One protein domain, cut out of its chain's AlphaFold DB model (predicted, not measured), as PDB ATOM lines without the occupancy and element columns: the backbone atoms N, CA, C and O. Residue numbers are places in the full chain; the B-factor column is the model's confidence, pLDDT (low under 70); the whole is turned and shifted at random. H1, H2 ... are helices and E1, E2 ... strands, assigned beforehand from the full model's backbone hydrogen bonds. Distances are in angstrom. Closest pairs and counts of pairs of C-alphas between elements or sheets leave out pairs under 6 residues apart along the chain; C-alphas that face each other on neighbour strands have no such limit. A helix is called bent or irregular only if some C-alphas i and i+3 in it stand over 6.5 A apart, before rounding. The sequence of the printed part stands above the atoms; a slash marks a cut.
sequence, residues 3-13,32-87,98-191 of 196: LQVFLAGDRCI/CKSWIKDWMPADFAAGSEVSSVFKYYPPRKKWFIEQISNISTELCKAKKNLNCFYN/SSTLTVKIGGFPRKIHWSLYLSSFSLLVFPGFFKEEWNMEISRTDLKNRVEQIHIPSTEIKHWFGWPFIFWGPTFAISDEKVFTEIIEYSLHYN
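Overview. This is residues 3 to 13, 32 to 87 and 98 to 191 of the 196 residues of an uncharacterized protein of Leptospira haakeii (UniProt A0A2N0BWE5). A long ribbon of strands makes the longest axis: a curled, twisted five-strand sheet toward one end runs on, through E3 into E4 and E5 into E6, to a three-strand sheet toward the other. H5 and H2b, an arm of the bent helix H2, pack on one face of the larger sheet in two layers, helices on one face of a sheet, while H3 and H4 only graze the smaller sheet. The printed part has 161 residues with five named helices and eight named strands, mixed in class, in the order E1 E2 H1 H2 E3 E4 H3 E5 E6 E7 E8 H4 H5. The sheet E2 E1 E3 E6 E7 is mixed, and E4 E5 E8 is antiparallel. The whole is only just compact, close to loose, with a radius of gyration of the C-alphas of 17.9 A and spans of 58 by 44 by 25 A.

Arrangement. E1, residues 3 to 13, is parallel to E3, residues 99 to 107, with N 6 and O 103 2.7 A apart, and antiparallel to E2, residues 32 to 41, with N 9 and O 38 2.9 A apart. E1 bends by 74 degrees at residue 8, and E2 by 81 degrees at residue 37. E3 is antiparallel to E6, residues 135 to 142, with N 102 and O 139 2.8 A apart. E6 and E7, residues 147 to 150, are a hairpin, with N 140 and O 148 2.8 A apart. H5, residues 176 to 191, is on this sheet at a height of 10.3 A, over E6 and, only just, over E3, on which 3 of its C-alphas fall. H2, residues 59 to 78, was assigned as one helix by its hydrogen bonds but is bent, with C-alphas 66 and 69 7.1 A apart; its arms H2a, residues 59 to 66, and H2b, residues 69 to 78, stand at a steep tilt of 58 degrees. H2b touches residues 177 to 181 of H5 alone, the closest C-alphas being those of Ile 71 and Glu 177, 7.2 A. H1, residues 42 to 45, is on the same face as H5, over none of the strands. E5, residues 128 to 133, is antiparallel to E4, residues 110 to 112, with N 111 and O 131 2.8 A apart, and to E8, residues 156 to 161, with N 132 and O 157 2.8 A apart. H3, residues 114 to 121, and H4, residues 169 to 172, only graze that sheet; their closest C-alphas to E5 and E8 are Leu 116 to Gly 128, 5.9 A, and Gly 169 to Trp 160, 6.0 A. Every O i to N i+4 pair is within hydrogen-bond range in H2a and H2b, 3 of 4 in H3 and 11 of 12 in H5; H1 and H4 are too short for such a pair.

Along the chain. E1 begins at C-alpha 3, (67.603, -12.207, 55.156), and is 26.3 A long; E3 is 25.4 A and E6 23.6 A. H5, 23.9 A long, ends at C-alpha 191, (58.251, -2.852, 49.581).

Size, cuts and confidence. The two C-alphas farthest apart, those of Val 125 and Lys 144, are 58.5 A apart. Residues 14 to 31 and 88 to 97 are not printed, with C-alpha gaps of 7.6 A and 18.2 A. The link from H1 to H2 is long, 13 residues. The mean pLDDT of the printed part is 74.2; 52 residues are under 70, among them 112 to 129 and 161 to 174.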
ATOM      1  N   LEU A   3      66.744 -13.256  54.595       84.44
ATOM      2  CA  LEU A   3      67.603 -12.207  55.156       84.44
ATOM      3  C   LEU A   3      69.034 -12.736  55.255       84.44
ATOM      4  O   LEU A   3      69.267 -13.798  55.824       84.44
ATOM      5  N   GLN A   4      69.984 -11.989  54.702       87.19
ATOM      6  CA  GLN A   4      71.411 -12.262  54.803       87.19
ATOM      7  C   GLN A   4      72.111 -11.019  55.348       87.19
ATOM      8  O   GLN A   4      72.041  -9.946  54.754       87.19
ATOM      9  N   VAL A   5      72.776 -11.160  56.490       86.94
ATOM     10  CA  VAL A   5      73.588 -10.112  57.117       86.94
ATOM     11  C   VAL A   5      75.075 -10.445  57.038       86.94
ATOM     12  O   VAL A   5      75.529 -11.433  57.620       86.94
ATOM     13  N   PHE A   6      75.831  -9.621  56.327       87.50
ATOM     14  CA  PHE A   6      77.271  -9.728  56.164       87.50
ATOM     15  C   PHE A   6      77.985  -8.616  56.928       87.50
ATOM     16  O   PHE A   6      77.514  -7.482  57.006       87.50
ATOM     17  N   LEU A   7      79.164  -8.932  57.440       86.56
ATOM     18  CA  LEU A   7      80.073  -8.014  58.104       86.56
ATOM     19  C   LEU A   7      81.375  -7.926  57.304       86.56
ATOM     20  O   LEU A   7      81.800  -8.905  56.688       86.56
ATOM     21  N   ALA A   8      82.026  -6.765  57.325       84.88
ATOM     22  CA  ALA A   8      83.386  -6.655  56.813       84.88
ATOM     23  C   ALA A   8      84.335  -7.510  57.668       84.88
ATOM     24  O   ALA A   8      84.427  -7.340  58.888       84.88
ATOM     25  N   GLY A   9      85.050  -8.427  57.029       81.19
ATOM     26  CA  GLY A   9      86.006  -9.319  57.675       81.19
ATOM     27  C   GLY A   9      87.236  -9.537  56.811       81.19
ATOM     28  O   GLY A   9      87.320  -9.050  55.684       81.19
ATOM     29  N   ASP A  10      88.191 -10.277  57.352       80.44
ATOM     30  CA  ASP A  10      89.377 -10.721  56.643       80.44
ATOM     31  C   ASP A  10      89.256 -12.205  56.330       80.44
ATOM     32  O   ASP A  10      89.090 -13.049  57.210       80.44
ATOM     33  N   ARG A  11      89.359 -12.536  55.048       79.56
ATOM     34  CA  ARG A  11      89.340 -13.905  54.557       79.56
ATOM     35  C   ARG A  11      90.745 -14.380  54.280       79.56
ATOM     36  O   ARG A  11      91.496 -13.729  53.553       79.56
ATOM     37  N   CYS A  12      91.067 -15.557  54.802       78.31
ATOM     38  CA  CYS A  12      92.288 -16.228  54.416       78.31
ATOM     39  C   CYS A  12      92.183 -16.734  52.974       78.31
ATOM     40  O   CYS A  12      91.277 -17.510  52.654       78.31
ATOM     41  N   ILE A  13      93.102 -16.307  52.108       82.75
ATOM     42  CA  ILE A  13      93.163 -16.768  50.708       82.75
ATOM     43  C   ILE A  13      94.254 -17.803  50.470       82.75
ATOM     44  O   ILE A  13      94.177 -18.569  49.515       82.75
ATOM     45  N   CYS A  32      97.272 -18.623  58.334       76.38
ATOM     46  CA  CYS A  32      97.017 -17.905  57.103       76.38
ATOM     47  C   CYS A  32      98.229 -17.071  56.671       76.38
ATOM     48  O   CYS A  32      98.731 -16.244  57.432       76.38
ATOM     49  N   LYS A  33      98.666 -17.269  55.429       80.75
ATOM     50  CA  LYS A  33      99.780 -16.563  54.787       80.75
ATOM     51  C   LYS A  33      99.370 -15.187  54.268       80.75
ATOM     52  O   LYS A  33     100.157 -14.243  54.357       80.75
ATOM     53  N   SER A  34      98.151 -15.079  53.737       80.56
ATOM     54  CA  SER A  34      97.608 -13.842  53.174       80.56
ATOM     55  C   SER A  34      96.120 -13.693  53.473       80.56
ATOM     56  O   SER A  34      95.322 -14.601  53.225       80.56
ATOM     57  N   TRP A  35      95.768 -12.514  53.978       81.62
ATOM     58  CA  TRP A  35      94.411 -12.102  54.308       81.62
ATOM     59  C   TRP A  35      93.943 -11.031  53.324       81.62
ATOM     60  O   TRP A  35      94.692 -10.100  53.022       81.62
ATOM     61  N   ILE A  36      92.700 -11.132  52.855       83.25
ATOM     62  CA  ILE A  36      92.034 -10.078  52.075       83.25
ATOM     63  C   ILE A  36      90.792  -9.593  52.808       83.25
ATOM     64  O   ILE A  36      90.137 -10.379  53.484       83.25
ATOM     65  N   LYS A  37      90.425  -8.324  52.621       82.75
ATOM     66  CA  LYS A  37      89.138  -7.815  53.103       82.75
ATOM     67  C   LYS A  37      88.014  -8.346  52.219       82.75
ATOM     68  O   LYS A  37      88.074  -8.178  51.002       82.75
ATOM     69  N   ASP A  38      87.004  -8.953  52.828       83.56
ATOM     70  CA  ASP A  38      85.842  -9.526  52.142       83.56
ATOM     71  C   ASP A  38      84.568  -9.360  52.994       83.56
ATOM     72  O   ASP A  38      84.619  -9.010  54.180       83.56
ATOM     73  N   TRP A  39      83.408  -9.599  52.386       85.38
ATOM     74  CA  TRP A  39      82.121  -9.642  53.074       85.38
ATOM     75  C   TRP A  39      81.864 -11.046  53.606       85.38
ATOM     76  O   TRP A  39      81.719 -11.998  52.842       85.38
ATOM     77  N   MET A  40      81.763 -11.174  54.923       81.94
ATOM     78  CA  MET A  40      81.568 -12.459  55.585       81.94
ATOM     79  C   MET A  40      80.207 -12.552  56.254       81.94
ATOM     80  O   MET A  40      79.770 -11.558  56.832       81.94
ATOM     81  N   PRO A  41      79.530 -13.712  56.226       83.00
ATOM     82  CA  PRO A  41      78.300 -13.883  56.986       83.00
ATOM     83  C   PRO A  41      78.537 -13.557  58.463       83.00
ATOM     84  O   PRO A  41      79.578 -13.926  59.018       83.00
ATOM     85  N   ALA A  42      77.583 -12.872  59.096       82.19
ATOM     86  CA  ALA A  42      77.697 -12.444  60.491       82.19
ATOM     87  C   ALA A  42      78.038 -13.606  61.442       82.19
ATOM     88  O   ALA A  42      78.818 -13.415  62.371       82.19
ATOM     89  N   ASP A  43      77.544 -14.814  61.149       75.56
ATOM     90  CA  ASP A  43      77.821 -16.050  61.895       75.56
ATOM     91  C   ASP A  43      79.322 -16.380  61.967       75.56
ATOM     92  O   ASP A  43      79.813 -16.838  62.995       75.56
ATOM     93  N   PHE A  44      80.065 -16.129  60.884       72.06
ATOM     94  CA  PHE A  44      81.509 -16.382  60.820       72.06
ATOM     95  C   PHE A  44      82.324 -15.188  61.319       72.06
ATOM     96  O   PHE A  44      83.366 -15.360  61.950       72.06
ATOM     97  N   ALA A  45      81.849 -13.969  61.060       65.19
ATOM     98  CA  ALA A  45      82.543 -12.740  61.433       65.19
ATOM     99  C   ALA A  45      82.428 -12.381  62.927       65.19
ATOM    100  O   ALA A  45      83.214 -11.567  63.411       65.19
ATOM    101  N   ALA A  46      81.496 -12.995  63.665       59.66
ATOM    102  CA  ALA A  46      81.405 -12.884  65.124       59.66
ATOM    103  C   ALA A  46      82.592 -13.550  65.858       59.66
ATOM    104  O   ALA A  46      82.814 -13.293  67.039       59.66
ATOM    105  N   GLY A  47      83.387 -14.384  65.175       59.47
ATOM    106  CA  GLY A  47      84.623 -14.942  65.719       59.47
ATOM    107  C   GLY A  47      85.753 -13.908  65.768       59.47
ATOM    108  O   GLY A  47      86.080 -13.276  64.764       59.47
ATOM    109  N   SER A  48      86.412 -13.776  66.925       54.56
ATOM    110  CA  SER A  48      87.496 -12.799  67.157       54.56
ATOM    111  C   SER A  48      88.712 -12.924  66.221       54.56
ATOM    112  O   SER A  48      89.509 -11.990  66.123       54.56
ATOM    113  N   GLU A  49      88.847 -14.044  65.510       55.31
ATOM    114  CA  GLU A  49      89.954 -14.321  64.588       55.31
ATOM    115  C   GLU A  49      89.741 -13.746  63.178       55.31
ATOM    116  O   GLU A  49      90.701 -13.629  62.421       55.31
ATOM    117  N   VAL A  50      88.507 -13.367  62.822       55.66
ATOM    118  CA  VAL A  50      88.100 -13.250  61.412       55.66
ATOM    119  C   VAL A  50      87.850 -11.804  60.957       55.66
ATOM    120  O   VAL A  50      87.792 -11.543  59.763       55.66
ATOM    121  N   SER A  51      87.758 -10.815  61.853       61.62
ATOM    122  CA  SER A  51      87.600  -9.407  61.439       61.62
ATOM    123  C   SER A  51      88.575  -8.457  62.136       61.62
ATOM    124  O   SER A  51      88.329  -7.982  63.251       61.62
ATOM    125  N   SER A  52      89.673  -8.099  61.454       65.12
ATOM    126  CA  SER A  52      90.571  -7.035  61.934       65.12
ATOM    127  C   SER A  52      89.877  -5.675  61.995       65.12
ATOM    128  O   SER A  52      90.223  -4.848  62.844       65.12
ATOM    129  N   VAL A  53      88.861  -5.460  61.149       67.62
ATOM    130  CA  VAL A  53      88.113  -4.200  61.045       67.62
ATOM    131  C   VAL A  53      87.462  -3.848  62.381       67.62
ATOM    132  O   VAL A  53      87.433  -2.672  62.751       67.62
ATOM    133  N   PHE A  54      87.019  -4.848  63.153       72.06
ATOM    134  CA  PHE A  54      86.326  -4.617  64.420       72.06
ATOM    135  C   PHE A  54      87.216  -4.676  65.675       72.06
ATOM    136  O   PHE A  54      86.764  -4.374  66.787       72.06
ATOM    137  N   LYS A  55      88.510  -4.992  65.530       72.12
ATOM    138  CA  LYS A  55      89.426  -5.210  66.666       72.12
ATOM    139  C   LYS A  55      89.584  -3.992  67.582       72.12
ATOM    140  O   LYS A  55      89.815  -4.161  68.780       72.12
ATOM    141  N   TYR A  56      89.433  -2.780  67.052       74.81
ATOM    142  CA  TYR A  56      89.655  -1.532  67.793       74.81
ATOM    143  C   TYR A  56      88.379  -0.905  68.369       74.81
ATOM    144  O   TYR A  56      88.446   0.145  69.007       74.81
ATOM    145  N   TYR A  57      87.217  -1.540  68.188       77.38
ATOM    146  CA  TYR A  57      85.982  -1.046  68.793       77.38
ATOM    147  C   TYR A  57      85.958  -1.292  70.309       77.38
ATOM    148  O   TYR A  57      86.565  -2.247  70.805       77.38
ATOM    149  N   PRO A  58      85.250  -0.444  71.074       78.06
ATOM    150  CA  PRO A  58      85.102  -0.642  72.507       78.06
ATOM    151  C   PRO A  58      84.296  -1.915  72.812       78.06
ATOM    152  O   PRO A  58      83.480  -2.329  71.981       78.06
ATOM    153  N   PRO A  59      84.444  -2.489  74.021       79.00
ATOM    154  CA  PRO A  59      83.818  -3.758  74.402       79.00
ATOM    155  C   PRO A  59      82.314  -3.832  74.121       79.00
ATOM    156  O   PRO A  59      81.849  -4.812  73.555       79.00
ATOM    157  N   ARG A  60      81.562  -2.764  74.420       78.94
ATOM    158  CA  ARG A  60      80.112  -2.710  74.164       78.94
ATOM    159  C   ARG A  60      79.762  -2.904  72.683       78.94
ATOM    160  O   ARG A  60      78.809  -3.606  72.375       78.94
ATOM    161  N   LYS A  61      80.528  -2.293  71.773       82.19
ATOM    162  CA  LYS A  61      80.264  -2.387  70.331       82.19
ATOM    163  C   LYS A  61      80.721  -3.731  69.770       82.19
ATOM    164  O   LYS A  61      80.033  -4.289  68.931       82.19
ATOM    165  N   LYS A  62      81.834  -4.275  70.274       81.25
ATOM    166  CA  LYS A  62      82.261  -5.647  69.958       81.25
ATOM    167  C   LYS A  62      81.196  -6.665  70.341       81.25
ATOM    168  O   LYS A  62      80.806  -7.458  69.499       81.25
ATOM    169  N   TRP A  63      80.665  -6.551  71.556       83.12
ATOM    170  CA  TRP A  63      79.577  -7.406  72.014       83.12
ATOM    171  C   TRP A  63      78.357  -7.299  71.095       83.12
ATOM    172  O   TRP A  63      77.841  -8.315  70.654       83.12
ATOM    173  N   PHE A  64      77.946  -6.083  70.713       86.00
ATOM    174  CA  PHE A  64      76.875  -5.912  69.727       86.00
ATOM    175  C   PHE A  64      77.181  -6.627  68.398       86.00
ATOM    176  O   PHE A  64      76.325  -7.352  67.905       86.00
ATOM    177  N   ILE A  65      78.388  -6.465  67.844       85.12
ATOM    178  CA  ILE A  65      78.801  -7.096  66.578       85.12
ATOM    179  C   ILE A  65      78.720  -8.625  66.665       85.12
ATOM    180  O   ILE A  65      78.185  -9.259  65.757       85.12
ATOM    181  N   GLU A  66      79.182  -9.204  67.773       84.00
ATOM    182  CA  GLU A  66      79.083 -10.642  68.052       84.00
ATOM    183  C   GLU A  66      77.622 -11.115  68.152       84.00
ATOM    184  O   GLU A  66      77.310 -12.248  67.795       84.00
ATOM    185  N   GLN A  67      76.705 -10.245  68.590       85.62
ATOM    186  CA  GLN A  67      75.276 -10.553  68.703       85.62
ATOM    187  C   GLN A  67      74.473 -10.340  67.411       85.62
ATOM    188  O   GLN A  67      73.314 -10.747  67.369       85.62
ATOM    189  N   ILE A  68      75.033  -9.757  66.342       85.81
ATOM    190  CA  ILE A  68      74.275  -9.452  65.108       85.81
ATOM    191  C   ILE A  68      73.608 -10.702  64.514       85.81
ATOM    192  O   ILE A  68      72.455 -10.637  64.082       85.81
ATOM    193  N   SER A  69      74.305 -11.841  64.520       83.50
ATOM    194  CA  SER A  69      73.750 -13.126  64.069       83.50
ATOM    195  C   SER A  69      72.534 -13.549  64.908       83.50
ATOM    196  O   SER A  69      71.467 -13.856  64.365       83.50
ATOM    197  N   ASN A  70      72.652 -13.469  66.237       84.62
ATOM    198  CA  ASN A  70      71.572 -13.807  67.164       84.62
ATOM    199  C   ASN A  70      70.368 -12.877  66.989       84.62
ATOM    200  O   ASN A  70      69.245 -13.357  66.854       84.62
ATOM    201  N   ILE A  71      70.599 -11.562  66.917       84.25
ATOM    202  CA  ILE A  71      69.545 -10.556  66.714       84.25
ATOM    203  C   ILE A  71      68.800 -10.829  65.401       84.25
ATOM    204  O   ILE A  71      67.571 -10.853  65.371       84.25
ATOM    205  N   SER A  72      69.533 -11.107  64.320       82.25
ATOM    206  CA  SER A  72      68.939 -11.445  63.019       82.25
ATOM    207  C   SER A  72      68.093 -12.719  63.102       82.25
ATOM    208  O   SER A  72      66.973 -12.762  62.594       82.25
ATOM    209  N   THR A  73      68.597 -13.741  63.793       81.81
ATOM    210  CA  THR A  73      67.895 -15.015  63.997       81.81
ATOM    211  C   THR A  73      66.603 -14.833  64.797       81.81
ATOM    212  O   THR A  73      65.563 -15.369  64.409       81.81
ATOM    213  N   GLU A  74      66.632 -14.046  65.873       82.62
ATOM    214  CA  GLU A  74      65.444 -13.724  66.674       82.62
ATOM    215  C   GLU A  74      64.406 -12.930  65.866       82.62
ATOM    216  O   GLU A  74      63.213 -13.244  65.913       82.62
ATOM    217  N   LEU A  75      64.839 -11.983  65.026       81.56
ATOM    218  CA  LEU A  75      63.938 -11.270  64.113       81.56
ATOM    219  C   LEU A  75      63.247 -12.204  63.116       81.56
ATOM    220  O   LEU A  75      62.052 -12.051  62.846       81.56
ATOM    221  N   CYS A  76      63.968 -13.200  62.603       78.00
ATOM    222  CA  CYS A  76      63.389 -14.220  61.734       78.00
ATOM    223  C   CYS A  76      62.378 -15.116  62.461       78.00
ATOM    224  O   CYS A  76      61.328 -15.420  61.899       78.00
ATOM    225  N   LYS A  77      62.626 -15.489  63.723       78.12
ATOM    226  CA  LYS A  77      61.637 -16.231  64.528       78.12
ATOM    227  C   LYS A  77      60.375 -15.405  64.778       78.12
ATOM    228  O   LYS A  77      59.266 -15.937  64.713       78.12
ATOM    229  N   ALA A  78      60.532 -14.108  65.044       78.44
ATOM    230  CA  ALA A  78      59.414 -13.204  65.298       78.44
ATOM    231  C   ALA A  78      58.554 -12.957  64.043       78.44
ATOM    232  O   ALA A  78      57.331 -12.823  64.140       78.44
ATOM    233  N   LYS A  79      59.164 -12.927  62.849       75.69
ATOM    234  CA  LYS A  79      58.468 -12.688  61.577       75.69
ATOM    235  C   LYS A  79      58.380 -13.960  60.734       75.69
ATOM    236  O   LYS A  79      59.284 -14.276  59.973       75.69
ATOM    237  N   LYS A  80      57.204 -14.599  60.734       64.44
ATOM    238  CA  LYS A  80      56.898 -15.840  59.982       64.44
ATOM    239  C   LYS A  80      57.244 -15.834  58.475       64.44
ATOM    240  O   LYS A  80      57.322 -16.900  57.880       64.44
ATOM    241  N   ASN A  81      57.446 -14.669  57.851       67.75
ATOM    242  CA  ASN A  81      57.725 -14.525  56.411       67.75
ATOM    243  C   ASN A  81      59.225 -14.373  56.069       67.75
ATOM    244  O   ASN A  81      59.582 -14.156  54.898       67.75
ATOM    245  N   LEU A  82      60.094 -14.445  57.079       70.75
ATOM    246  CA  LEU A  82      61.536 -14.252  56.980       70.75
ATOM    247  C   LEU A  82      62.289 -15.553  57.264       70.75
ATOM    248  O   LEU A  82      61.992 -16.249  58.227       70.75
ATOM    249  N   ASN A  83      63.292 -15.849  56.439       73.06
ATOM    250  CA  ASN A  83      64.219 -16.951  56.679       73.06
ATOM    251  C   ASN A  83      65.666 -16.424  56.734       73.06
ATOM    252  O   ASN A  83      66.103 -15.752  55.799       73.06
ATOM    253  N   CYS A  84      66.386 -16.710  57.824       68.31
ATOM    254  CA  CYS A  84      67.728 -16.185  58.119       68.31
ATOM    255  C   CYS A  84      68.857 -17.216  57.977       68.31
ATOM    256  O   CYS A  84      70.004 -16.895  58.272       68.31
ATOM    257  N   PHE A  85      68.585 -18.456  57.564       61.81
ATOM    258  CA  PHE A  85      69.634 -19.474  57.591       61.81
ATOM    259  C   PHE A  85      70.652 -19.282  56.453       61.81
ATOM    260  O   PHE A  85      70.305 -19.256  55.267       61.81
ATOM    261  N   TYR A  86      71.933 -19.171  56.816       54.41
ATOM    262  CA  TYR A  86      73.062 -19.304  55.889       54.41
ATOM    263  C   TYR A  86      73.284 -20.759  55.469       54.41
ATOM    264  O   TYR A  86      73.618 -21.013  54.316       54.41
ATOM    265  N   ASN A  87      72.993 -21.693  56.380       44.84
ATOM    266  CA  ASN A  87      73.105 -23.131  56.186       44.84
ATOM    267  C   ASN A  87      71.741 -23.798  56.413       44.84
ATOM    268  O   ASN A  87      71.414 -24.183  57.532       44.84
ATOM    269  N   SER A  98      60.692 -15.647  47.313       62.91
ATOM    270  CA  SER A  98      60.343 -14.571  46.373       62.91
ATOM    271  C   SER A  98      61.357 -13.425  46.280       62.91
ATOM    272  O   SER A  98      61.266 -12.616  45.370       62.91
ATOM    273  N   SER A  99      62.271 -13.286  47.244       75.06
ATOM    274  CA  SER A  99      63.324 -12.261  47.244       75.06
ATOM    275  C   SER A  99      64.297 -12.462  48.413       75.06
ATOM    276  O   SER A  99      63.925 -13.042  49.443       75.06
ATOM    277  N   THR A 100      65.510 -11.926  48.277       82.69
ATOM    278  CA  THR A 100      66.570 -11.910  49.300       82.69
ATOM    279  C   THR A 100      66.901 -10.472  49.689       82.69
ATOM    280  O   THR A 100      67.175  -9.651  48.822       82.69
ATOM    281  N   LEU A 101      66.899 -10.159  50.981       85.94
ATOM    282  CA  LEU A 101      67.419  -8.925  51.562       85.94
ATOM    283  C   LEU A 101      68.842  -9.170  52.047       85.94
ATOM    284  O   LEU A 101      69.066 -10.021  52.903       85.94
ATOM    285  N   THR A 102      69.784  -8.414  51.511       87.25
ATOM    286  CA  THR A 102      71.194  -8.468  51.876       87.25
ATOM    287  C   THR A 102      71.570  -7.182  52.593       87.25
ATOM    288  O   THR A 102      71.445  -6.101  52.022       87.25
ATOM    289  N   VAL A 103      72.051  -7.305  53.826       88.50
ATOM    290  CA  VAL A 103      72.561  -6.214  54.659       88.50
ATOM    291  C   VAL A 103      74.062  -6.419  54.816       88.50
ATOM    292  O   VAL A 103      74.481  -7.437  55.352       88.50
ATOM    293  N   LYS A 104      74.885  -5.480  54.360       89.00
ATOM    294  CA  LYS A 104      76.344  -5.509  54.520       89.00
ATOM    295  C   LYS A 104      76.771  -4.384  55.450       89.00
ATOM    296  O   LYS A 104      76.430  -3.232  55.208       89.00
ATOM    297  N   ILE A 105      77.518  -4.700  56.502       87.81
ATOM    298  CA  ILE A 105      77.961  -3.732  57.515       87.81
ATOM    299  C   ILE A 105      79.474  -3.560  57.411       87.81
ATOM    300  O   ILE A 105      80.247  -4.430  57.822       87.81
ATOM    301  N   GLY A 106      79.897  -2.432  56.841       82.19
ATOM    302  CA  GLY A 106      81.306  -2.114  56.602       82.19
ATOM    303  C   GLY A 106      82.036  -1.577  57.831       82.19
ATOM    304  O   GLY A 106      83.251  -1.728  57.948       82.19
ATOM    305  N   GLY A 107      81.312  -0.945  58.755       83.44
ATOM    306  CA  GLY A 107      81.885  -0.382  59.973       83.44
ATOM    307  C   GLY A 107      81.027   0.702  60.607       83.44
ATOM    308  O   GLY A 107      79.990   1.090  60.077       83.44
ATOM    309  N   PHE A 108      81.505   1.214  61.737       82.19
ATOM    310  CA  PHE A 108      80.859   2.268  62.512       82.19
ATOM    311  C   PHE A 108      81.834   3.440  62.705       82.19
ATOM    312  O   PHE A 108      82.419   3.598  63.784       82.19
ATOM    313  N   PRO A 109      82.121   4.223  61.646       78.38
ATOM    314  CA  PRO A 109      82.991   5.386  61.751       78.38
ATOM    315  C   PRO A 109      82.509   6.357  62.832       78.38
ATOM    316  O   PRO A 109      81.343   6.743  62.897       78.38
ATOM    317  N   ARG A 110      83.447   6.787  63.677       74.50
ATOM    318  CA  ARG A 110      83.194   7.768  64.734       74.50
ATOM    319  C   ARG A 110      83.713   9.124  64.315       74.50
ATOM    320  O   ARG A 110      84.910   9.290  64.088       74.50
ATOM    321  N   LYS A 111      82.823  10.109  64.288       71.19
ATOM    322  CA  LYS A 111      83.186  11.518  64.173       71.19
ATOM    323  C   LYS A 111      83.138  12.138  65.559       71.19
ATOM    324  O   LYS A 111      82.082  12.303  66.177       71.19
ATOM    325  N   ILE A 112      84.324  12.454  66.057       64.50
ATOM    326  CA  ILE A 112      84.505  13.142  67.326       64.50
ATOM    327  C   ILE A 112      84.296  14.637  67.087       64.50
ATOM    328  O   ILE A 112      84.965  15.237  66.247       64.50
ATOM    329  N   HIS A 113      83.366  15.241  67.820       61.69
ATOM    330  CA  HIS A 113      83.176  16.685  67.782       61.69
ATOM    331  C   HIS A 113      84.332  17.391  68.513       61.69
ATOM    332  O   HIS A 113      84.846  16.879  69.507       61.69
ATOM    333  N   TRP A 114      84.742  18.575  68.043       57.66
ATOM    334  CA  TRP A 114      85.894  19.330  68.566       57.66
ATOM    335  C   TRP A 114      85.833  19.608  70.080       57.66
ATOM    336  O   TRP A 114      86.867  19.658  70.742       57.66
ATOM    337  N   SER A 115      84.627  19.705  70.650       55.22
ATOM    338  CA  SER A 115      84.410  19.845  72.096       55.22
ATOM    339  C   SER A 115      85.027  18.700  72.912       55.22
ATOM    340  O   SER A 115      85.407  18.898  74.064       55.22
ATOM    341  N   LEU A 116      85.192  17.520  72.305       52.09
ATOM    342  CA  LEU A 116      85.825  16.364  72.927       52.09
ATOM    343  C   LEU A 116      87.342  16.539  73.050       52.09
ATOM    344  O   LEU A 116      87.884  16.217  74.100       52.09
ATOM    345  N   TYR A 117      88.007  17.126  72.044       55.59
ATOM    346  CA  TYR A 117      89.444  17.431  72.106       55.59
ATOM    347  C   TYR A 117      89.762  18.357  73.284       55.59
ATOM    348  O   TYR A 117      90.715  18.111  74.012       55.59
ATOM    349  N   LEU A 118      88.923  19.366  73.533       52.06
ATOM    350  CA  LEU A 118      89.069  20.251  74.692       52.06
ATOM    351  C   LEU A 118      88.764  19.536  76.019       52.06
ATOM    352  O   LEU A 118      89.462  19.746  77.008       52.06
ATOM    353  N   SER A 119      87.773  18.639  76.037       50.22
ATOM    354  CA  SER A 119      87.436  17.842  77.227       50.22
ATOM    355  C   SER A 119      88.468  16.752  77.563       50.22
ATOM    356  O   SER A 119      88.618  16.397  78.725       50.22
ATOM    357  N   SER A 120      89.226  16.236  76.587       52.81
ATOM    358  CA  SER A 120      90.284  15.241  76.830       52.81
ATOM    359  C   SER A 120      91.493  15.833  77.558       52.81
ATOM    360  O   SER A 120      92.143  15.125  78.321       52.81
ATOM    361  N   PHE A 121      91.764  17.131  77.374       54.72
ATOM    362  CA  PHE A 121      92.772  17.874  78.143       54.72
ATOM    363  C   PHE A 121      92.212  18.499  79.432       54.72
ATOM    364  O   PHE A 121      92.974  18.940  80.287       54.72
ATOM    365  N   SER A 122      90.888  18.499  79.604       53.00
ATOM    366  CA  SER A 122      90.187  18.958  80.804       53.00
ATOM    367  C   SER A 122      89.270  17.840  81.299       53.00
ATOM    368  O   SER A 122      88.044  17.897  81.175       53.00
ATOM    369  N   LEU A 123      89.898  16.776  81.810       51.06
ATOM    370  CA  LEU A 123      89.221  15.668  82.478       51.06
ATOM    371  C   LEU A 123      88.199  16.237  83.476       51.06
ATOM    372  O   LEU A 123      88.583  16.834  84.477       51.06
ATOM    373  N   LEU A 124      86.913  16.005  83.182       53.19
ATOM    374  CA  LEU A 124      85.722  16.132  84.043       53.19
ATOM    375  C   LEU A 124      84.830  17.379  83.928       53.19
ATOM    376  O   LEU A 124      83.719  17.310  84.449       53.19
ATOM    377  N   VAL A 125      85.192  18.466  83.236       55.56
ATOM    378  CA  VAL A 125      84.355  19.693  83.306       55.56
ATOM    379  C   VAL A 125      83.335  19.814  82.172       55.56
ATOM    380  O   VAL A 125      82.192  20.205  82.416       55.56
ATOM    381  N   PHE A 126      83.696  19.443  80.942       57.88
ATOM    382  CA  PHE A 126      82.856  19.743  79.782       57.88
ATOM    383  C   PHE A 126      82.012  18.547  79.322       57.88
ATOM    384  O   PHE A 126      82.577  17.532  78.903       57.88
ATOM    385  N   PRO A 127      80.668  18.649  79.357       64.88
ATOM    386  CA  PRO A 127      79.809  17.693  78.673       64.88
ATOM    387  C   PRO A 127      80.090  17.705  77.169       64.88
ATOM    388  O   PRO A 127      80.231  18.765  76.557       64.88
ATOM    389  N   GLY A 128      80.124  16.527  76.557       66.50
ATOM    390  CA  GLY A 128      80.307  16.396  75.119       66.50
ATOM    391  C   GLY A 128      79.571  15.196  74.544       66.50
ATOM    392  O   GLY A 128      78.935  14.418  75.257       66.50
ATOM    393  N   PHE A 129      79.646  15.059  73.222       69.38
ATOM    394  CA  PHE A 129      79.150  13.885  72.519       69.38
ATOM    395  C   PHE A 129      80.047  13.540  71.327       69.38
ATOM    396  O   PHE A 129      80.708  14.413  70.757       69.38
ATOM    397  N   PHE A 130      80.073  12.265  70.952       72.25
ATOM    398  CA  PHE A 130      80.585  11.833  69.655       72.25
ATOM    399  C   PHE A 130      79.444  11.268  68.818       72.25
ATOM    400  O   PHE A 130      78.454  10.757  69.352       72.25
ATOM    401  N   LYS A 131      79.577  11.401  67.501       77.62
ATOM    402  CA  LYS A 131      78.645  10.822  66.542       77.62
ATOM    403  C   LYS A 131      79.239   9.539  65.991       77.62
ATOM    404  O   LYS A 131      80.404   9.520  65.593       77.62
ATOM    405  N   GLU A 132      78.444   8.489  65.967       80.56
ATOM    406  CA  GLU A 132      78.765   7.243  65.289       80.56
ATOM    407  C   GLU A 132      77.842   7.104  64.077       80.56
ATOM    408  O   GLU A 132      76.618   7.144  64.204       80.56
ATOM    409  N   GLU A 133      78.441   7.007  62.896       83.62
ATOM    410  CA  GLU A 133      77.742   6.786  61.632       83.62
ATOM    411  C   GLU A 133      77.819   5.297  61.289       83.62
ATOM    412  O   GLU A 133      78.855   4.666  61.487       83.62
ATOM    413  N   TRP A 134      76.729   4.724  60.781       83.44
ATOM    414  CA  TRP A 134      76.695   3.327  60.348       83.44
ATOM    415  C   TRP A 134      76.987   3.245  58.853       83.44
ATOM    416  O   TRP A 134      76.180   3.685  58.035       83.44
ATOM    417  N   ASN A 135      78.137   2.674  58.491       85.00
ATOM    418  CA  ASN A 135      78.466   2.404  57.097       85.00
ATOM    419  C   ASN A 135      77.866   1.050  56.697       85.00
ATOM    420  O   ASN A 135      78.455   0.000  56.974       85.00
ATOM    421  N   MET A 136      76.677   1.088  56.098       85.69
ATOM    422  CA  MET A 136      75.918  -0.098  55.710       85.69
ATOM    423  C   MET A 136      75.397   0.000  54.278       85.69
ATOM    424  O   MET A 136      74.974   1.063  53.825       85.69
ATOM    425  N   GLU A 137      75.382  -1.134  53.588       87.00
ATOM    426  CA  GLU A 137      74.783  -1.288  52.266       87.00
ATOM    427  C   GLU A 137      73.642  -2.291  52.364       87.00
ATOM    428  O   GLU A 137      73.828  -3.416  52.830       87.00
ATOM    429  N   ILE A 138      72.452  -1.891  51.924       87.25
ATOM    430  CA  ILE A 138      71.276  -2.753  51.957       87.25
ATOM    431  C   ILE A 138      70.762  -2.899  50.539       87.25
ATOM    432  O   ILE A 138      70.595  -1.923  49.810       87.25
ATOM    433  N   SER A 139      70.565  -4.141  50.124       87.44
ATOM    434  CA  SER A 139      70.134  -4.471  48.774       87.44
ATOM    435  C   SER A 139      69.125  -5.599  48.789       87.44
ATOM    436  O   SER A 139      69.147  -6.477  49.653       87.44
ATOM    437  N   ARG A 140      68.230  -5.580  47.815       84.50
ATOM    438  CA  ARG A 140      67.235  -6.610  47.587       84.50
ATOM    439  C   ARG A 140      67.542  -7.304  46.276       84.50
ATOM    440  O   ARG A 140      67.799  -6.649  45.279       84.50
ATOM    441  N   THR A 141      67.512  -8.626  46.281       82.81
ATOM    442  CA  THR A 141      67.625  -9.448  45.079       82.81
ATOM    443  C   THR A 141      66.285 -10.123  44.828       82.81
ATOM    444  O   THR A 141      65.800 -10.857  45.690       82.81
ATOM    445  N   ASP A 142      65.661  -9.836  43.690       79.75
ATOM    446  CA  ASP A 142      64.417 -10.488  43.261       79.75
ATOM    447  C   ASP A 142      64.695 -11.875  42.642       79.75
ATOM    448  O   ASP A 142      65.838 -12.196  42.312       79.75
ATOM    449  N   LEU A 143      63.655 -12.682  42.412       75.12
ATOM    450  CA  LEU A 143      63.725 -14.003  41.759       75.12
ATOM    451  C   LEU A 143      64.446 -13.992  40.400       75.12
ATOM    452  O   LEU A 143      64.970 -15.009  39.955       75.12
ATOM    453  N   LYS A 144      64.475 -12.838  39.726       76.25
ATOM    454  CA  LYS A 144      65.167 -12.631  38.443       76.25
ATOM    455  C   LYS A 144      66.637 -12.210  38.602       76.25
ATOM    456  O   LYS A 144      67.213 -11.698  37.644       76.25
ATOM    457  N   ASN A 145      67.221 -12.355  39.795       72.25
ATOM    458  CA  ASN A 145      68.563 -11.875  40.160       72.25
ATOM    459  C   ASN A 145      68.784 -10.371  39.919       72.25
ATOM    460  O   ASN A 145      69.912  -9.913  39.741       72.25
ATOM    461  N   ARG A 146      67.709  -9.577  39.916       77.56
ATOM    462  CA  ARG A 146      67.817  -8.118  39.849       77.56
ATOM    463  C   ARG A 146      68.132  -7.591  41.236       77.56
ATOM    464  O   ARG A 146      67.402  -7.904  42.171       77.56
ATOM    465  N   VAL A 147      69.210  -6.819  41.340       81.75
ATOM    466  CA  VAL A 147      69.664  -6.216  42.593       81.75
ATOM    467  C   VAL A 147      69.196  -4.768  42.645       81.75
ATOM    468  O   VAL A 147      69.594  -3.955  41.814       81.75
ATOM    469  N   GLU A 148      68.370  -4.448  43.630       84.06
ATOM    470  CA  GLU A 148      67.904  -3.097  43.930       84.06
ATOM    471  C   GLU A 148      68.548  -2.628  45.232       84.06
ATOM    472  O   GLU A 148      68.476  -3.311  46.254       84.06
ATOM    473  N   GLN A 149      69.204  -1.470  45.216       83.94
ATOM    474  CA  GLN A 149      69.811  -0.905  46.418       83.94
ATOM    475  C   GLN A 149      68.761  -0.113  47.204       83.94
ATOM    476  O   GLN A 149      68.155   0.817  46.678       83.94
ATOM    477  N   ILE A 150      68.564  -0.465  48.474       82.88
ATOM    478  CA  ILE A 150      67.666   0.255  49.377       82.88
ATOM    479  C   ILE A 150      68.483   1.367  50.028       82.88
ATOM    480  O   ILE A 150      69.383   1.109  50.831       82.88
ATOM    481  N   HIS A 151      68.185   2.613  49.667       76.25
ATOM    482  CA  HIS A 151      68.830   3.758  50.291       76.25
ATOM    483  C   HIS A 151      68.159   4.054  51.631       76.25
ATOM    484  O   HIS A 151      67.015   4.498  51.684       76.25
ATOM    485  N   ILE A 152      68.878   3.797  52.720       71.62
ATOM    486  CA  ILE A 152      68.438   4.156  54.066       71.62
ATOM    487  C   ILE A 152      69.128   5.459  54.450       71.62
ATOM    488  O   ILE A 152      70.339   5.576  54.239       71.62
ATOM    489  N   PRO A 153      68.396   6.440  55.007       67.69
ATOM    490  CA  PRO A 153      69.018   7.653  55.509       67.69
ATOM    491  C   PRO A 153      70.122   7.305  56.512       67.69
ATOM    492  O   PRO A 153      69.971   6.410  57.348       67.69
ATOM    493  N   SER A 154      71.243   8.022  56.422       66.25
ATOM    494  CA  SER A 154      72.395   7.827  57.302       66.25
ATOM    495  C   SER A 154      71.949   7.859  58.763       66.25
ATOM    496  O   SER A 154      71.492   8.890  59.262       66.25
ATOM    497  N   THR A 155      72.057   6.719  59.443       70.19
ATOM    498  CA  THR A 155      71.661   6.610  60.843       70.19
ATOM    499  C   THR A 155      72.814   7.095  61.718       70.19
ATOM    500  O   THR A 155      73.879   6.478  61.757       70.19
ATOM    501  N   GLU A 156      72.615   8.236  62.381       74.94
ATOM    502  CA  GLU A 156      73.580   8.820  63.315       74.94
ATOM    503  C   GLU A 156      73.206   8.459  64.757       74.94
ATOM    504  O   GLU A 156      72.167   8.892  65.263       74.94
ATOM    505  N   ILE A 157      74.083   7.737  65.457       73.75
ATOM    506  CA  ILE A 157      73.944   7.514  66.900       73.75
ATOM    507  C   ILE A 157      74.806   8.538  67.639       73.75
ATOM    508  O   ILE A 157      76.015   8.645  67.425       73.75
ATOM    509  N   LYS A 158      74.179   9.320  68.523       74.12
ATOM    510  CA  LYS A 158      74.878  10.275  69.391       74.12
ATOM    511  C   LYS A 158      75.156   9.625  70.738       74.12
ATOM    512  O   LYS A 158      74.232   9.225  71.440       74.12
ATOM    513  N   HIS A 159      76.425   9.585  71.117       73.31
ATOM    514  CA  HIS A 159      76.853   9.091  72.418       73.31
ATOM    515  C   HIS A 159      77.311  10.260  73.284       73.31
ATOM    516  O   HIS A 159      78.291  10.930  72.958       73.31
ATOM    517  N   TRP A 160      76.595  10.496  74.382       73.44
ATOM    518  CA  TRP A 160      76.848  11.581  75.330       73.44
ATOM    519  C   TRP A 160      77.788  11.129  76.451       73.44
ATOM    520  O   TRP A 160      77.684  10.001  76.930       73.44
ATOM    521  N   PHE A 161      78.689  12.008  76.887       68.56
ATOM    522  CA  PHE A 161      79.599  11.764  78.009       68.56
ATOM    523  C   PHE A 161      79.857  13.056  78.800       68.56
ATOM    524  O   PHE A 161      79.694  14.168  78.296       68.56
ATOM    525  N   GLY A 162      80.268  12.898  80.057       66.06
ATOM    526  CA  GLY A 162      80.487  13.989  81.009       66.06
ATOM    527  C   GLY A 162      79.616  13.841  82.254       66.06
ATOM    528  O   GLY A 162      78.618  13.123  82.236       66.06
ATOM    529  N   TRP A 163      79.990  14.528  83.336       66.44
ATOM    530  CA  TRP A 163      79.346  14.411  84.646       66.44
ATOM    531  C   TRP A 163      77.813  14.602  84.666       66.44
ATOM    532  O   TRP A 163      77.163  13.802  85.342       66.44
ATOM    533  N   PRO A 164      77.181  15.524  83.897       67.06
ATOM    534  CA  PRO A 164      75.718  15.626  83.906       67.06
ATOM    535  C   PRO A 164      75.041  14.423  83.229       67.06
ATOM    536  O   PRO A 164      73.871  14.141  83.483       67.06
ATOM    537  N   PHE A 165      75.776  13.680  82.399       65.00
ATOM    538  CA  PHE A 165      75.292  12.501  81.686       65.00
ATOM    539  C   PHE A 165      75.722  11.183  82.342       65.00
ATOM    540  O   PHE A 165      75.390  10.126  81.822       65.00
ATOM    541  N   ILE A 166      76.406  11.190  83.490       64.19
ATOM    542  CA  ILE A 166      76.704   9.939  84.213       64.19
ATOM    543  C   ILE A 166      75.404   9.286  84.706       64.19
ATOM    544  O   ILE A 166      75.234   8.077  84.575       64.19
ATOM    545  N   PHE A 167      74.464  10.092  85.207       63.12
ATOM    546  CA  PHE A 167      73.195   9.597  85.752       63.12
ATOM    547  C   PHE A 167      72.105   9.400  84.690       63.12
ATOM    548  O   PHE A 167      71.281   8.502  84.821       63.12
ATOM    549  N   TRP A 168      72.114  10.204  83.622       59.44
ATOM    550  CA  TRP A 168      71.057  10.201  82.596       59.44
ATOM    551  C   TRP A 168      71.513   9.687  81.227       59.44
ATOM    552  O   TRP A 168      70.690   9.356  80.379       59.44
ATOM    553  N   GLY A 169      72.822   9.617  80.984       57.97
ATOM    554  CA  GLY A 169      73.408   9.236  79.699       57.97
ATOM    555  C   GLY A 169      72.984   7.856  79.198       57.97
ATOM    556  O   GLY A 169      72.686   7.752  78.009       57.97
ATOM    557  N   PRO A 170      72.871   6.815  80.050       57.56
ATOM    558  CA  PRO A 170      72.348   5.519  79.621       57.56
ATOM    559  C   PRO A 170      70.911   5.589  79.086       57.56
ATOM    560  O   PRO A 170      70.592   4.889  78.134       57.56
ATOM    561  N   THR A 171      70.069   6.464  79.642       58.62
ATOM    562  CA  THR A 171      68.658   6.629  79.247       58.62
ATOM    563  C   THR A 171      68.507   7.296  77.879       58.62
ATOM    564  O   THR A 171      67.545   7.033  77.163       58.62
ATOM    565  N   PHE A 172      69.471   8.136  77.491       56.97
ATOM    566  CA  PHE A 172      69.523   8.774  76.171       56.97
ATOM    567  C   PHE A 172      70.379   8.005  75.154       56.97
ATOM    568  O   PHE A 172      70.429   8.380  73.982       56.97
ATOM    569  N   ALA A 173      71.062   6.939  75.579       60.16
ATOM    570  CA  ALA A 173      71.841   6.092  74.692       60.16
ATOM    571  C   ALA A 173      70.905   5.133  73.948       60.16
ATOM    572  O   ALA A 173      70.385   4.175  74.516       60.16
ATOM    573  N   ILE A 174      70.711   5.387  72.657       69.19
ATOM    574  CA  ILE A 174      69.962   4.497  71.772       69.19
ATOM    575  C   ILE A 174      70.689   3.140  71.697       69.19
ATOM    576  O   ILE A 174      71.915   3.094  71.573       69.19
ATOM    577  N   SER A 175      69.944   2.036  71.808       78.38
ATOM    578  CA  SER A 175      70.501   0.683  71.687       78.38
ATOM    579  C   SER A 175      70.826   0.357  70.227       78.38
ATOM    580  O   SER A 175      69.947   0.460  69.372       78.38
ATOM    581  N   ASP A 176      72.058  -0.083  69.962       81.69
ATOM    582  CA  ASP A 176      72.510  -0.535  68.638       81.69
ATOM    583  C   ASP A 176      71.616  -1.657  68.074       81.69
ATOM    584  O   ASP A 176      71.295  -1.664  66.890       81.69
ATOM    585  N   GLU A 177      71.156  -2.570  68.934       83.12
ATOM    586  CA  GLU A 177      70.244  -3.666  68.578       83.12
ATOM    587  C   GLU A 177      68.888  -3.157  68.085       83.12
ATOM    588  O   GLU A 177      68.358  -3.643  67.083       83.12
ATOM    589  N   LYS A 178      68.341  -2.147  68.771       83.81
ATOM    590  CA  LYS A 178      67.056  -1.552  68.403       83.81
ATOM    591  C   LYS A 178      67.163  -0.834  67.061       83.81
ATOM    592  O   LYS A 178      66.312  -1.028  66.203       83.81
ATOM    593  N   VAL A 179      68.242  -0.074  66.862       84.19
ATOM    594  CA  VAL A 179      68.523   0.622  65.597       84.19
ATOM    595  C   VAL A 179      68.660  -0.369  64.449       84.19
ATOM    596  O   VAL A 179      68.027  -0.208  63.410       84.19
ATOM    597  N   PHE A 180      69.450  -1.424  64.646       85.31
ATOM    598  CA  PHE A 180      69.640  -2.462  63.639       85.31
ATOM    599  C   PHE A 180      68.326  -3.159  63.268       85.31
ATOM    600  O   PHE A 180      68.037  -3.361  62.087       85.31
ATOM    601  N   THR A 181      67.502  -3.463  64.271       84.62
ATOM    602  CA  THR A 181      66.168  -4.027  64.068       84.62
ATOM    603  C   THR A 181      65.290  -3.085  63.251       84.62
ATOM    604  O   THR A 181      64.793  -3.489  62.204       84.62
ATOM    605  N   GLU A 182      65.156  -1.820  63.659       85.75
ATOM    606  CA  GLU A 182      64.348  -0.812  62.958       85.75
ATOM    607  C   GLU A 182      64.780  -0.636  61.492       85.75
ATOM    608  O   GLU A 182      63.935  -0.527  60.603       85.75
ATOM    609  N   ILE A 183      66.087  -0.681  61.219       84.75
ATOM    610  CA  ILE A 183      66.651  -0.633  59.864       84.75
ATOM    611  C   ILE A 183      66.195  -1.830  59.018       84.75
ATOM    612  O   ILE A 183      65.760  -1.658  57.871       84.75
ATOM    613  N   ILE A 184      66.275  -3.045  59.568       84.44
ATOM    614  CA  ILE A 184      65.799  -4.252  58.882       84.44
ATOM    615  C   ILE A 184      64.295  -4.145  58.638       84.44
ATOM    616  O   ILE A 184      63.830  -4.405  57.529       84.44
ATOM    617  N   GLU A 185      63.525  -3.729  59.640       84.62
ATOM    618  CA  GLU A 185      62.078  -3.581  59.515       84.62
ATOM    619  C   GLU A 185      61.689  -2.564  58.447       84.62
ATOM    620  O   GLU A 185      60.868  -2.876  57.582       84.62
ATOM    621  N   TYR A 186      62.325  -1.394  58.440       83.25
ATOM    622  CA  TYR A 186      62.130  -0.382  57.406       83.25
ATOM    623  C   TYR A 186      62.401  -0.950  56.007       83.25
ATOM    624  O   TYR A 186      61.576  -0.802  55.106       83.25
ATOM    625  N   SER A 187      63.503  -1.685  55.845       81.69
ATOM    626  CA  SER A 187      63.889  -2.314  54.572       81.69
ATOM    627  C   SER A 187      62.883  -3.363  54.089       81.69
ATOM    628  O   SER A 187      62.727  -3.591  52.889       81.69
ATOM    629  N   LEU A 188      62.182  -4.016  55.019       79.44
ATOM    630  CA  LEU A 188      61.123  -4.972  54.700       79.44
ATOM    631  C   LEU A 188      59.826  -4.268  54.290       79.44
ATOM    632  O   LEU A 188      59.150  -4.741  53.374       79.44
ATOM    633  N   HIS A 189      59.493  -3.149  54.944       73.75
ATOM    634  CA  HIS A 189      58.264  -2.381  54.718       73.75
ATOM    635  C   HIS A 189      58.326  -1.429  53.517       73.75
ATOM    636  O   HIS A 189      57.292  -1.186  52.900       73.75
ATOM    637  N   TYR A 190      59.512  -0.958  53.113       64.94
ATOM    638  CA  TYR A 190      59.696  -0.114  51.917       64.94
ATOM    639  C   TYR A 190      59.186  -0.781  50.614       64.94
ATOM    640  O   TYR A 190      59.015  -0.129  49.594       64.94
ATOM    641  N   ASN A 191      58.843  -2.072  50.667       54.59
ATOM    642  CA  ASN A 191      58.251  -2.852  49.581       54.59
ATOM    643  C   ASN A 191      56.749  -2.617  49.319       54.59
ATOM    644  O   ASN A 191      56.232  -3.196  48.365       54.59
TER     645      ASN A 191